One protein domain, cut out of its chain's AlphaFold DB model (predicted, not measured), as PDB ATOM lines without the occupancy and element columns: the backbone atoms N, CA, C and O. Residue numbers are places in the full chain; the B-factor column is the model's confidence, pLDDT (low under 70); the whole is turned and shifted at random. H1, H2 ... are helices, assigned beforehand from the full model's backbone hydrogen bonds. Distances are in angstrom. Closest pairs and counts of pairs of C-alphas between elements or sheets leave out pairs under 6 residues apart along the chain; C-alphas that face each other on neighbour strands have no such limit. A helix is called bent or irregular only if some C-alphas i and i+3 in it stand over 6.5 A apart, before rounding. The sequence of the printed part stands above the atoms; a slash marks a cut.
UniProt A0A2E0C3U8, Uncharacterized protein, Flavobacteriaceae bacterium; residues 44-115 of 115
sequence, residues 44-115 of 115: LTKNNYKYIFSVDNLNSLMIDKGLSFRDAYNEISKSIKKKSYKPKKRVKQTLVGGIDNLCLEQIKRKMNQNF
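AT A GLANCE: This is residues 44 to 115 of the 115 residues of an uncharacterized protein of Flavobacteriaceae bacterium (UniProt A0A2E0C3U8). H1 and H2 form a helical hairpin at one end, and a long unnamed link runs back past H1 and on to H3, which sticks out as a free arm. The printed part has 72 residues with three named helices, in the order H1, H2, H3, and is all helix. It is loose, with a radius of gyration of the C-alphas of 15.9 A, and flat, spanning 53 by 30 by 15 A.

HOW THE PARTS SIT: H1, residues 47 to 64, has a kink of 40 degrees near residue 54 and is irregular, with C-alphas 48 and 51 7.4 A apart. With residues 54 to 62 alone it touches H2, residues 69 to 81; their closest C-alphas, of Leu 58 and Ala 72, are 5.4 A apart. This hairpin has a tight link and a shallow tilt of 31 degrees, opposite ways. H3, residues 104 to 114, is apart from both. Every O i to N i+4 pair is within hydrogen-bond range in H2 and H3, 8 of 14 in H1.

IN THESE COORDINATES: From first to last C-alpha H1 measures 25.2 A, beginning at (-8.667, -59.300, 41.293), and H2 18.2 A. H3 ends at C-alpha 114, (-45.148, -49.543, 16.104).

THE WHOLE: The printed part has no cut. The link of residues 82 to 103 is long. pLDDT is under 70 at residues 90 to 93 and 115.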
ATOM      1  N   LEU A  44     -16.523 -62.007  39.272       86.06
ATOM      2  CA  LEU A  44     -16.129 -60.601  39.408       86.06
ATOM      3  C   LEU A  44     -15.514 -60.254  40.777       86.06
ATOM      4  O   LEU A  44     -15.077 -59.119  41.004       86.06
ATOM      5  N   THR A  45     -15.462 -61.197  41.723       84.94
ATOM      6  CA  THR A  45     -14.725 -61.021  42.985       84.94
ATOM      7  C   THR A  45     -13.217 -61.083  42.772       84.94
ATOM      8  O   THR A  45     -12.485 -60.371  43.463       84.94
ATOM      9  N   LYS A  46     -12.757 -61.843  41.768       87.00
ATOM     10  CA  LYS A  46     -11.335 -62.034  41.478       87.00
ATOM     11  C   LYS A  46     -10.671 -60.718  41.073       87.00
ATOM     12  O   LYS A  46     -11.222 -59.924  40.309       87.00
ATOM     13  N   ASN A  47      -9.434 -60.525  41.530       84.50
ATOM     14  CA  ASN A  47      -8.667 -59.300  41.293       84.50
ATOM     15  C   ASN A  47      -8.443 -59.001  39.796       84.50
ATOM     16  O   ASN A  47      -8.353 -57.842  39.407       84.50
ATOM     17  N   ASN A  48      -8.428 -60.027  38.942       86.69
ATOM     18  CA  ASN A  48      -8.245 -59.871  37.495       86.69
ATOM     19  C   ASN A  48      -9.381 -59.059  36.846       86.69
ATOM     20  O   ASN A  48      -9.155 -58.370  35.857       86.69
ATOM     21  N   TYR A  49     -10.581 -59.074  37.436       88.25
ATOM     22  CA  TYR A  49     -11.747 -58.330  36.947       88.25
ATOM     23  C   TYR A  49     -11.885 -56.945  37.575       88.25
ATOM     24  O   TYR A  49     -12.851 -56.237  37.323       88.25
ATOM     25  N   LYS A  50     -10.920 -56.511  38.384       86.31
ATOM     26  CA  LYS A  50     -10.953 -55.216  39.067       86.31
ATOM     27  C   LYS A  50     -11.175 -54.032  38.118       86.31
ATOM     28  O   LYS A  50     -11.852 -53.072  38.480       86.31
ATOM     29  N   TYR A  51     -10.607 -54.094  36.915       89.62
ATOM     30  CA  TYR A  51     -10.587 -52.976  35.970       89.62
ATOM     31  C   TYR A  51     -11.847 -52.845  35.112       89.62
ATOM     32  O   TYR A  51     -12.038 -51.785  34.521       89.62
ATOM     33  N   ILE A  52     -12.737 -53.845  35.089       89.25
ATOM     34  CA  ILE A  52     -13.988 -53.760  34.312       89.25
ATOM     35  C   ILE A  52     -14.893 -52.624  34.813       89.25
ATOM     36  O   ILE A  52     -15.591 -52.003  34.029       89.25
ATOM     37  N   PHE A  53     -14.802 -52.292  36.104       87.88
ATOM     38  CA  PHE A  53     -15.568 -51.215  36.738       87.88
ATOM     39  C   PHE A  53     -14.947 -49.822  36.534       87.88
ATOM     40  O   PHE A  53     -15.377 -48.856  37.157       87.88
ATOM     41  N   SER A  54     -13.871 -49.693  35.748       89.50
ATOM     42  CA  SER A  54     -13.160 -48.413  35.584       89.50
ATOM     43  C   SER A  54     -14.012 -47.352  34.896       89.50
ATOM     44  O   SER A  54     -14.002 -46.205  35.338       89.50
ATOM     45  N   VAL A  55     -14.784 -47.744  33.882       86.88
ATOM     46  CA  VAL A  55     -15.708 -46.854  33.168       86.88
ATOM     47  C   VAL A  55     -16.864 -46.437  34.073       86.88
ATOM     48  O   VAL A  55     -17.167 -45.253  34.171       86.88
ATOM     49  N   ASP A  56     -17.443 -47.375  34.821       84.44
ATOM     50  CA  ASP A  56     -18.515 -47.066  35.772       84.44
ATOM     51  C   ASP A  56     -18.048 -46.107  36.869       84.44
ATOM     52  O   ASP A  56     -18.733 -45.137  37.193       84.44
ATOM     53  N   ASN A  57     -16.850 -46.330  37.412       87.31
ATOM     54  CA  ASN A  57     -16.259 -45.441  38.411       87.31
ATOM     55  C   ASN A  57     -15.927 -44.065  37.830       87.31
ATOM     56  O   ASN A  57     -16.113 -43.067  38.519       87.31
ATOM     57  N   LEU A  58     -15.481 -43.997  36.574       89.94
ATOM     58  CA  LEU A  58     -15.270 -42.741  35.857       89.94
ATOM     59  C   LEU A  58     -16.588 -41.972  35.721       89.94
ATOM     60  O   LEU A  58     -16.654 -40.810  36.112       89.94
ATOM     61  N   ASN A  59     -17.644 -42.631  35.248       85.50
ATOM     62  CA  ASN A  59     -18.969 -42.025  35.109       85.50
ATOM     63  C   ASN A  59     -19.515 -41.550  36.463       85.50
ATOM     64  O   ASN A  59     -20.086 -40.468  36.558       85.50
ATOM     65  N   SER A  60     -19.270 -42.313  37.531       85.88
ATOM     66  CA  SER A  60     -19.645 -41.919  38.895       85.88
ATOM     67  C   SER A  60     -18.937 -40.640  39.328       85.88
ATOM     68  O   SER A  60     -19.553 -39.774  39.927       85.88
ATOM     69  N   LEU A  61     -17.654 -40.466  38.995       87.56
ATOM     70  CA  LEU A  61     -16.934 -39.225  39.295       87.56
ATOM     71  C   LEU A  61     -17.511 -38.023  38.534       87.56
ATOM     72  O   LEU A  61     -17.530 -36.918  39.072       87.56
ATOM     73  N   MET A  62     -17.995 -38.226  37.308       87.69
ATOM     74  CA  MET A  62     -18.651 -37.160  36.550       87.69
ATOM     75  C   MET A  62     -19.977 -36.745  37.195       87.69
ATOM     76  O   MET A  62     -20.254 -35.557  37.302       87.69
ATOM     77  N   ILE A  63     -20.772 -37.712  37.658       83.38
ATOM     78  CA  ILE A  63     -22.094 -37.459  38.249       83.38
ATOM     79  C   ILE A  63     -21.970 -36.958  39.697       83.38
ATOM     80  O   ILE A  63     -22.526 -35.920  40.036       83.38
ATOM     81  N   ASP A  64     -21.213 -37.662  40.542       83.69
ATOM     82  CA  ASP A  64     -21.132 -37.407  41.986       83.69
ATOM     83  C   ASP A  64     -20.269 -36.184  42.318       83.69
ATOM     84  O   ASP A  64     -20.549 -35.461  43.273       83.69
ATOM     85  N   LYS A  65     -19.176 -35.974  41.568       85.50
ATOM     86  CA  LYS A  65     -18.226 -34.874  41.805       85.50
ATOM     87  C   LYS A  65     -18.321 -33.757  40.763       85.50
ATOM     88  O   LYS A  65     -17.561 -32.796  40.856       85.50
ATOM     89  N   GLY A  66     -19.190 -33.886  39.757       86.50
ATOM     90  CA  GLY A  66     -19.328 -32.891  38.688       86.50
ATOM     91  C   GLY A  66     -18.086 -32.744  37.801       86.50
ATOM     92  O   GLY A  66     -17.900 -31.695  37.186       86.50
ATOM     93  N   LEU A  67     -17.196 -33.745  37.760       90.50
ATOM     94  CA  LEU A  67     -15.971 -33.664  36.963       90.50
ATOM     95  C   LEU A  67     -16.269 -33.730  35.463       90.50
ATOM     96  O   LEU A  67     -17.152 -34.462  35.013       90.50
ATOM     97  N   SER A  68     -15.445 -33.043  34.667       92.56
ATOM     98  CA  SER A  68     -15.408 -33.297  33.228       92.56
ATOM     99  C   SER A  68     -14.953 -34.738  32.961       92.56
ATOM    100  O   SER A  68     -14.192 -35.322  33.740       92.56
ATOM    101  N   PHE A  69     -15.360 -35.310  31.824       90.62
ATOM    102  CA  PHE A  69     -14.914 -36.649  31.418       90.62
ATOM    103  C   PHE A  69     -13.383 -36.777  31.443       90.62
ATOM    104  O   PHE A  69     -12.835 -37.772  31.915       90.62
ATOM    105  N   ARG A  70     -12.680 -35.738  30.971       94.19
ATOM    106  CA  ARG A  70     -11.215 -35.713  30.904       94.19
ATOM    107  C   ARG A  70     -10.581 -35.782  32.292       94.19
ATOM    108  O   ARG A  70      -9.601 -36.505  32.479       94.19
ATOM    109  N   ASP A  71     -11.129 -35.056  33.259       94.00
ATOM    110  CA  ASP A  71     -10.594 -35.025  34.620       94.00
ATOM    111  C   ASP A  71     -10.868 -36.336  35.354       94.00
ATOM    112  O   ASP A  71      -9.948 -36.912  35.940       94.00
ATOM    113  N   ALA A  72     -12.086 -36.869  35.221       92.62
ATOM    114  CA  ALA A  72     -12.450 -38.178  35.753       92.62
ATOM    115  C   ALA A  72     -11.558 -39.295  35.176       92.62
ATOM    116  O   ALA A  72     -11.037 -40.132  35.918       92.62
ATOM    117  N   TYR A  73     -11.298 -39.269  33.863       94.06
ATOM    118  CA  TYR A  73     -10.380 -40.200  33.205       94.06
ATOM    119  C   TYR A  73      -8.961 -40.111  33.774       94.06
ATOM    120  O   TYR A  73      -8.346 -41.129  34.111       94.06
ATOM    121  N   ASN A  74      -8.435 -38.893  33.917       94.12
ATOM    122  CA  ASN A  74      -7.100 -38.663  34.462       94.12
ATOM    123  C   ASN A  74      -6.979 -39.138  35.918       94.12
ATOM    124  O   ASN A  74      -5.948 -39.707  36.283       94.12
ATOM    125  N   GLU A  75      -8.008 -38.933  36.744       92.81
ATOM    126  CA  GLU A  75      -8.049 -39.395  38.138       92.81
ATOM    127  C   GLU A  75      -7.983 -40.929  38.218       92.81
ATOM    128  O   GLU A  75      -7.102 -41.481  38.890       92.81
ATOM    129  N   ILE A  76      -8.837 -41.625  37.459       92.56
ATOM    130  CA  ILE A  76      -8.850 -43.094  37.396       92.56
ATOM    131  C   ILE A  76      -7.521 -43.633  36.852       92.56
ATOM    132  O   ILE A  76      -6.924 -44.529  37.455       92.56
ATOM    133  N   SER A  77      -6.996 -43.055  35.767       92.88
ATOM    134  CA  SER A  77      -5.717 -43.463  35.170       92.88
ATOM    135  C   SER A  77      -4.553 -43.337  36.160       92.88
ATOM    136  O   SER A  77      -3.760 -44.270  36.322       92.88
ATOM    137  N   LYS A  78      -4.471 -42.217  36.892       94.81
ATOM    138  CA  LYS A  78      -3.459 -42.009  37.942       94.81
ATOM    139  C   LYS A  78      -3.601 -43.032  39.070       94.81
ATOM    140  O   LYS A  78      -2.591 -43.564  39.532       94.81
ATOM    141  N   SER A  79      -4.828 -43.329  39.497       92.44
ATOM    142  CA  SER A  79      -5.106 -44.317  40.545       92.44
ATOM    143  C   SER A  79      -4.677 -45.735  40.144       92.44
ATOM    144  O   SER A  79      -4.077 -46.461  40.944       92.44
ATOM    145  N   ILE A  80      -4.901 -46.113  38.882       92.19
ATOM    146  CA  ILE A  80      -4.458 -47.399  38.328       92.19
ATOM    147  C   ILE A  80      -2.928 -47.462  38.269       92.19
ATOM    148  O   ILE A  80      -2.342 -48.414  38.787       92.19
ATOM    149  N   LYS A  81      -2.264 -46.430  37.725       92.75
ATOM    150  CA  LYS A  81      -0.790 -46.366  37.638       92.75
ATOM    151  C   LYS A  81      -0.114 -46.458  39.008       92.75
ATOM    152  O   LYS A  81       0.910 -47.120  39.145       92.75
ATOM    153  N   LYS A  82      -0.711 -45.849  40.037       94.50
ATOM    154  CA  LYS A  82      -0.225 -45.898  41.428       94.50
ATOM    155  C   LYS A  82      -0.560 -47.204  42.162       94.50
ATOM    156  O   LYS A  82      -0.277 -47.307  43.350       94.50
ATOM    157  N   LYS A  83      -1.195 -48.183  41.502       89.06
ATOM    158  CA  LYS A  83      -1.705 -49.430  42.108       89.06
ATOM    159  C   LYS A  83      -2.688 -49.211  43.276       89.06
ATOM    160  O   LYS A  83      -3.020 -50.162  43.978       89.06
ATOM    161  N   SER A  84      -3.207 -47.993  43.459       89.62
ATOM    162  CA  SER A  84      -4.119 -47.625  44.554       89.62
ATOM    163  C   SER A  84      -5.597 -47.720  44.176       89.62
ATOM    164  O   SER A  84      -6.462 -47.561  45.035       89.62
ATOM    165  N   TYR A  85      -5.894 -48.001  42.905       88.06
ATOM    166  CA  TYR A  85      -7.255 -48.170  42.411       88.06
ATOM    167  C   TYR A  85      -8.026 -49.178  43.261       88.06
ATOM    168  O   TYR A  85      -7.535 -50.270  43.528       88.06
ATOM    169  N   LYS A  86      -9.235 -48.832  43.692       85.00
ATOM    170  CA  LYS A  86     -10.172 -49.737  44.364       85.00
ATOM    171  C   LYS A  86     -11.526 -49.548  43.687       85.00
ATOM    172  O   LYS A  86     -12.079 -48.456  43.787       85.00
ATOM    173  N   PRO A  87     -12.036 -50.553  42.956       83.69
ATOM    174  CA  PRO A  87     -13.260 -50.378  42.202       83.69
ATOM    175  C   PRO A  87     -14.453 -50.312  43.154       83.69
ATOM    176  O   PRO A  87     -14.591 -51.177  44.024       83.69
ATOM    177  N   LYS A  88     -15.356 -49.350  42.950       82.69
ATOM    178  CA  LYS A  88     -16.714 -49.484  43.477       82.69
ATOM    179  C   LYS A  88     -17.473 -50.414  42.524       82.69
ATOM    180  O   LYS A  88     -17.602 -50.119  41.345       82.69
ATOM    181  N   LYS A  89     -17.889 -51.584  43.019       73.88
ATOM    182  CA  LYS A  89     -18.522 -52.641  42.198       73.88
ATOM    183  C   LYS A  89     -20.035 -52.488  42.047       73.88
ATOM    184  O   LYS A  89     -20.632 -53.123  41.190       73.88
ATOM    185  N   ARG A  90     -20.660 -51.690  42.913       65.56
ATOM    186  CA  ARG A  90     -22.074 -51.331  42.832       65.56
ATOM    187  C   ARG A  90     -22.186 -49.826  42.941       65.56
ATOM    188  O   ARG A  90     -22.016 -49.272  44.023       65.56
ATOM    189  N   VAL A  91     -22.457 -49.193  41.814       64.94
ATOM    190  CA  VAL A  91     -22.914 -47.812  41.752       64.94
ATOM    191  C   VAL A  91     -24.268 -47.889  41.078       64.94
ATOM    192  O   VAL A  91     -24.328 -48.397  39.967       64.94
ATOM    193  N   LYS A  92     -25.335 -47.434  41.745       65.62
ATOM    194  CA  LYS A  92     -26.634 -47.287  41.082       65.62
ATOM    195  C   LYS A  92     -26.487 -46.216  40.013       65.62
ATOM    196  O   LYS A  92     -26.338 -45.042  40.350       65.62
ATOM    197  N   GLN A  93     -26.494 -46.614  38.751       64.19
ATOM    198  CA  GLN A  93     -26.364 -45.672  37.648       64.19
ATOM    199  C   GLN A  93     -27.735 -45.141  37.227       64.19
ATOM    200  O   GLN A  93     -28.669 -45.895  36.983       64.19
ATOM    201  N   THR A  94     -27.856 -43.823  37.094       72.44
ATOM    202  CA  THR A  94     -29.051 -43.170  36.527       72.44
ATOM    203  C   THR A  94     -28.973 -43.032  35.004       72.44
ATOM    204  O   THR A  94     -29.944 -42.625  34.366       72.44
ATOM    205  N   LEU A  95     -27.832 -43.390  34.406       73.94
ATOM    206  CA  LEU A  95     -27.562 -43.259  32.979       73.94
ATOM    207  C   LEU A  95     -28.518 -44.117  32.144       73.94
ATOM    208  O   LEU A  95     -28.569 -45.333  32.299       73.94
ATOM    209  N   VAL A  96     -29.221 -43.480  31.210       79.94
ATOM    210  CA  VAL A  96     -30.062 -44.139  30.200       79.94
ATOM    211  C   VAL A  96     -29.248 -45.177  29.423       79.94
ATOM    212  O   VAL A  96     -28.197 -44.863  28.872       79.94
ATOM    213  N   GLY A  97     -29.740 -46.415  29.375       72.62
ATOM    214  CA  GLY A  97     -29.064 -47.552  28.745       72.62
ATOM    215  C   GLY A  97     -28.000 -48.227  29.619       72.62
ATOM    216  O   GLY A  97     -27.404 -49.211  29.187       72.62
ATOM    217  N   GLY A  98     -27.763 -47.735  30.839       73.94
ATOM    218  CA  GLY A  98     -26.906 -48.388  31.829       73.94
ATOM    219  C   GLY A  98     -27.571 -49.616  32.453       73.94
ATOM    220  O   GLY A  98     -28.782 -49.809  32.345       73.94
ATOM    221  N   ILE A  99     -26.784 -50.438  33.155       75.25
ATOM    222  CA  ILE A  99     -27.260 -51.699  33.756       75.25
ATOM    223  C   ILE A  99     -28.440 -51.501  34.723       75.25
ATOM    224  O   ILE A  99     -29.336 -52.340  34.777       75.25
ATOM    225  N   ASP A 100     -28.477 -50.367  35.429       75.44
ATOM    226  CA  ASP A 100     -29.541 -50.007  36.374       75.44
ATOM    227  C   ASP A 100     -30.671 -49.164  35.743       75.44
ATOM    228  O   ASP A 100     -31.682 -48.901  36.393       75.44
ATOM    229  N   ASN A 101     -30.531 -48.740  34.482       82.62
ATOM    230  CA  ASN A 101     -31.529 -47.946  33.759       82.62
ATOM    231  C   ASN A 101     -31.580 -48.337  32.269       82.62
ATOM    232  O   ASN A 101     -31.358 -47.533  31.363       82.62
ATOM    233  N   LEU A 102     -31.926 -49.602  32.018       86.19
ATOM    234  CA  LEU A 102     -32.047 -50.199  30.680       86.19
ATOM    235  C   LEU A 102     -33.176 -49.602  29.819       86.19
ATOM    236  O   LEU A 102     -33.307 -49.954  28.650       86.19
ATOM    237  N   CYS A 103     -34.010 -48.727  30.389       90.00
ATOM    238  CA  CYS A 103     -35.137 -48.097  29.702       90.00
ATOM    239  C   CYS A 103     -36.149 -49.095  29.104       90.00
ATOM    240  O   CYS A 103     -36.728 -48.862  28.041       90.00
ATOM    241  N   LEU A 104     -36.373 -50.221  29.794       91.81
ATOM    242  CA  LEU A 104     -37.261 -51.290  29.323       91.81
ATOM    243  C   LEU A 104     -38.701 -50.808  29.122       91.81
ATOM    244  O   LEU A 104     -39.349 -51.215  28.164       91.81
ATOM    245  N   GLU A 105     -39.194 -49.915  29.978       91.06
ATOM    246  CA  GLU A 105     -40.548 -49.363  29.853       91.06
ATOM    247  C   GLU A 105     -40.695 -48.487  28.602       91.06
ATOM    248  O   GLU A 105     -41.675 -48.595  27.864       91.06
ATOM    249  N   GLN A 106     -39.686 -47.672  28.291       91.81
ATOM    250  CA  GLN A 106     -39.649 -46.865  27.075       91.81
ATOM    251  C   GLN A 106     -39.579 -47.753  25.825       91.81
ATOM    252  O   GLN A 106     -40.260 -47.468  24.838       91.81
ATOM    253  N   ILE A 107     -38.796 -48.838  25.878       91.38
ATOM    254  CA  ILE A 107     -38.699 -49.825  24.794       91.38
ATOM    255  C   ILE A 107     -40.051 -50.510  24.577       91.38
ATOM    256  O   ILE A 107     -40.537 -50.521  23.449       91.38
ATOM    257  N   LYS A 108     -40.703 -51.004  25.639       94.62
ATOM    258  CA  LYS A 108     -42.045 -51.606  25.555       94.62
ATOM    259  C   LYS A 108     -43.059 -50.641  24.953       94.62
ATOM    260  O   LYS A 108     -43.791 -51.011  24.043       94.62
ATOM    261  N   ARG A 109     -43.070 -49.382  25.408       95.69
ATOM    262  CA  ARG A 109     -43.971 -48.359  24.862       95.69
ATOM    263  C   ARG A 109     -43.735 -48.140  23.370       95.69
ATOM    264  O   ARG A 109     -44.696 -48.042  22.619       95.69
ATOM    265  N   LYS A 110     -42.471 -48.099  22.937       93.25
ATOM    266  CA  LYS A 110     -42.117 -47.978  21.518       93.25
ATOM    267  C   LYS A 110     -42.563 -49.200  20.714       93.25
ATOM    268  O   LYS A 110     -43.023 -49.026  19.592       93.25
ATOM    269  N   MET A 111     -42.440 -50.407  21.265       93.62
ATOM    270  CA  MET A 111     -42.913 -51.625  20.601       93.62
ATOM    271  C   MET A 111     -44.428 -51.584  20.398       93.62
ATOM    272  O   MET A 111     -44.863 -51.679  19.261       93.62
ATOM    273  N   ASN A 112     -45.202 -51.300  21.449       94.19
ATOM    274  CA  ASN A 112     -46.671 -51.240  21.386       94.19
ATOM    275  C   ASN A 112     -47.228 -50.111  20.494       94.19
ATOM    276  O   ASN A 112     -48.417 -50.082  20.208       94.19
ATOM    277  N   GLN A 113     -46.410 -49.114  20.146       90.75
ATOM    278  CA  GLN A 113     -46.806 -48.025  19.247       90.75
ATOM    279  C   GLN A 113     -46.533 -48.337  17.769       90.75
ATOM    280  O   GLN A 113     -47.123 -47.690  16.910       90.75
ATOM    281  N   ASN A 114     -45.606 -49.253  17.471       77.12
ATOM    282  CA  ASN A 114     -45.148 -49.543  16.104       77.12
ATOM    283  C   ASN A 114     -45.521 -50.954  15.618       77.12
ATOM    284  O   ASN A 114     -45.325 -51.252  14.441       77.12
ATOM    285  N   PHE A 115     -46.024 -51.801  16.513       63.28
ATOM    286  CA  PHE A 115     -46.518 -53.153  16.266       63.28
ATOM    287  C   PHE A 115     -47.862 -53.311  16.973       63.28
ATOM    288  O   PHE A 115     -48.702 -54.062  16.436       63.28
TER     289      PHE A 115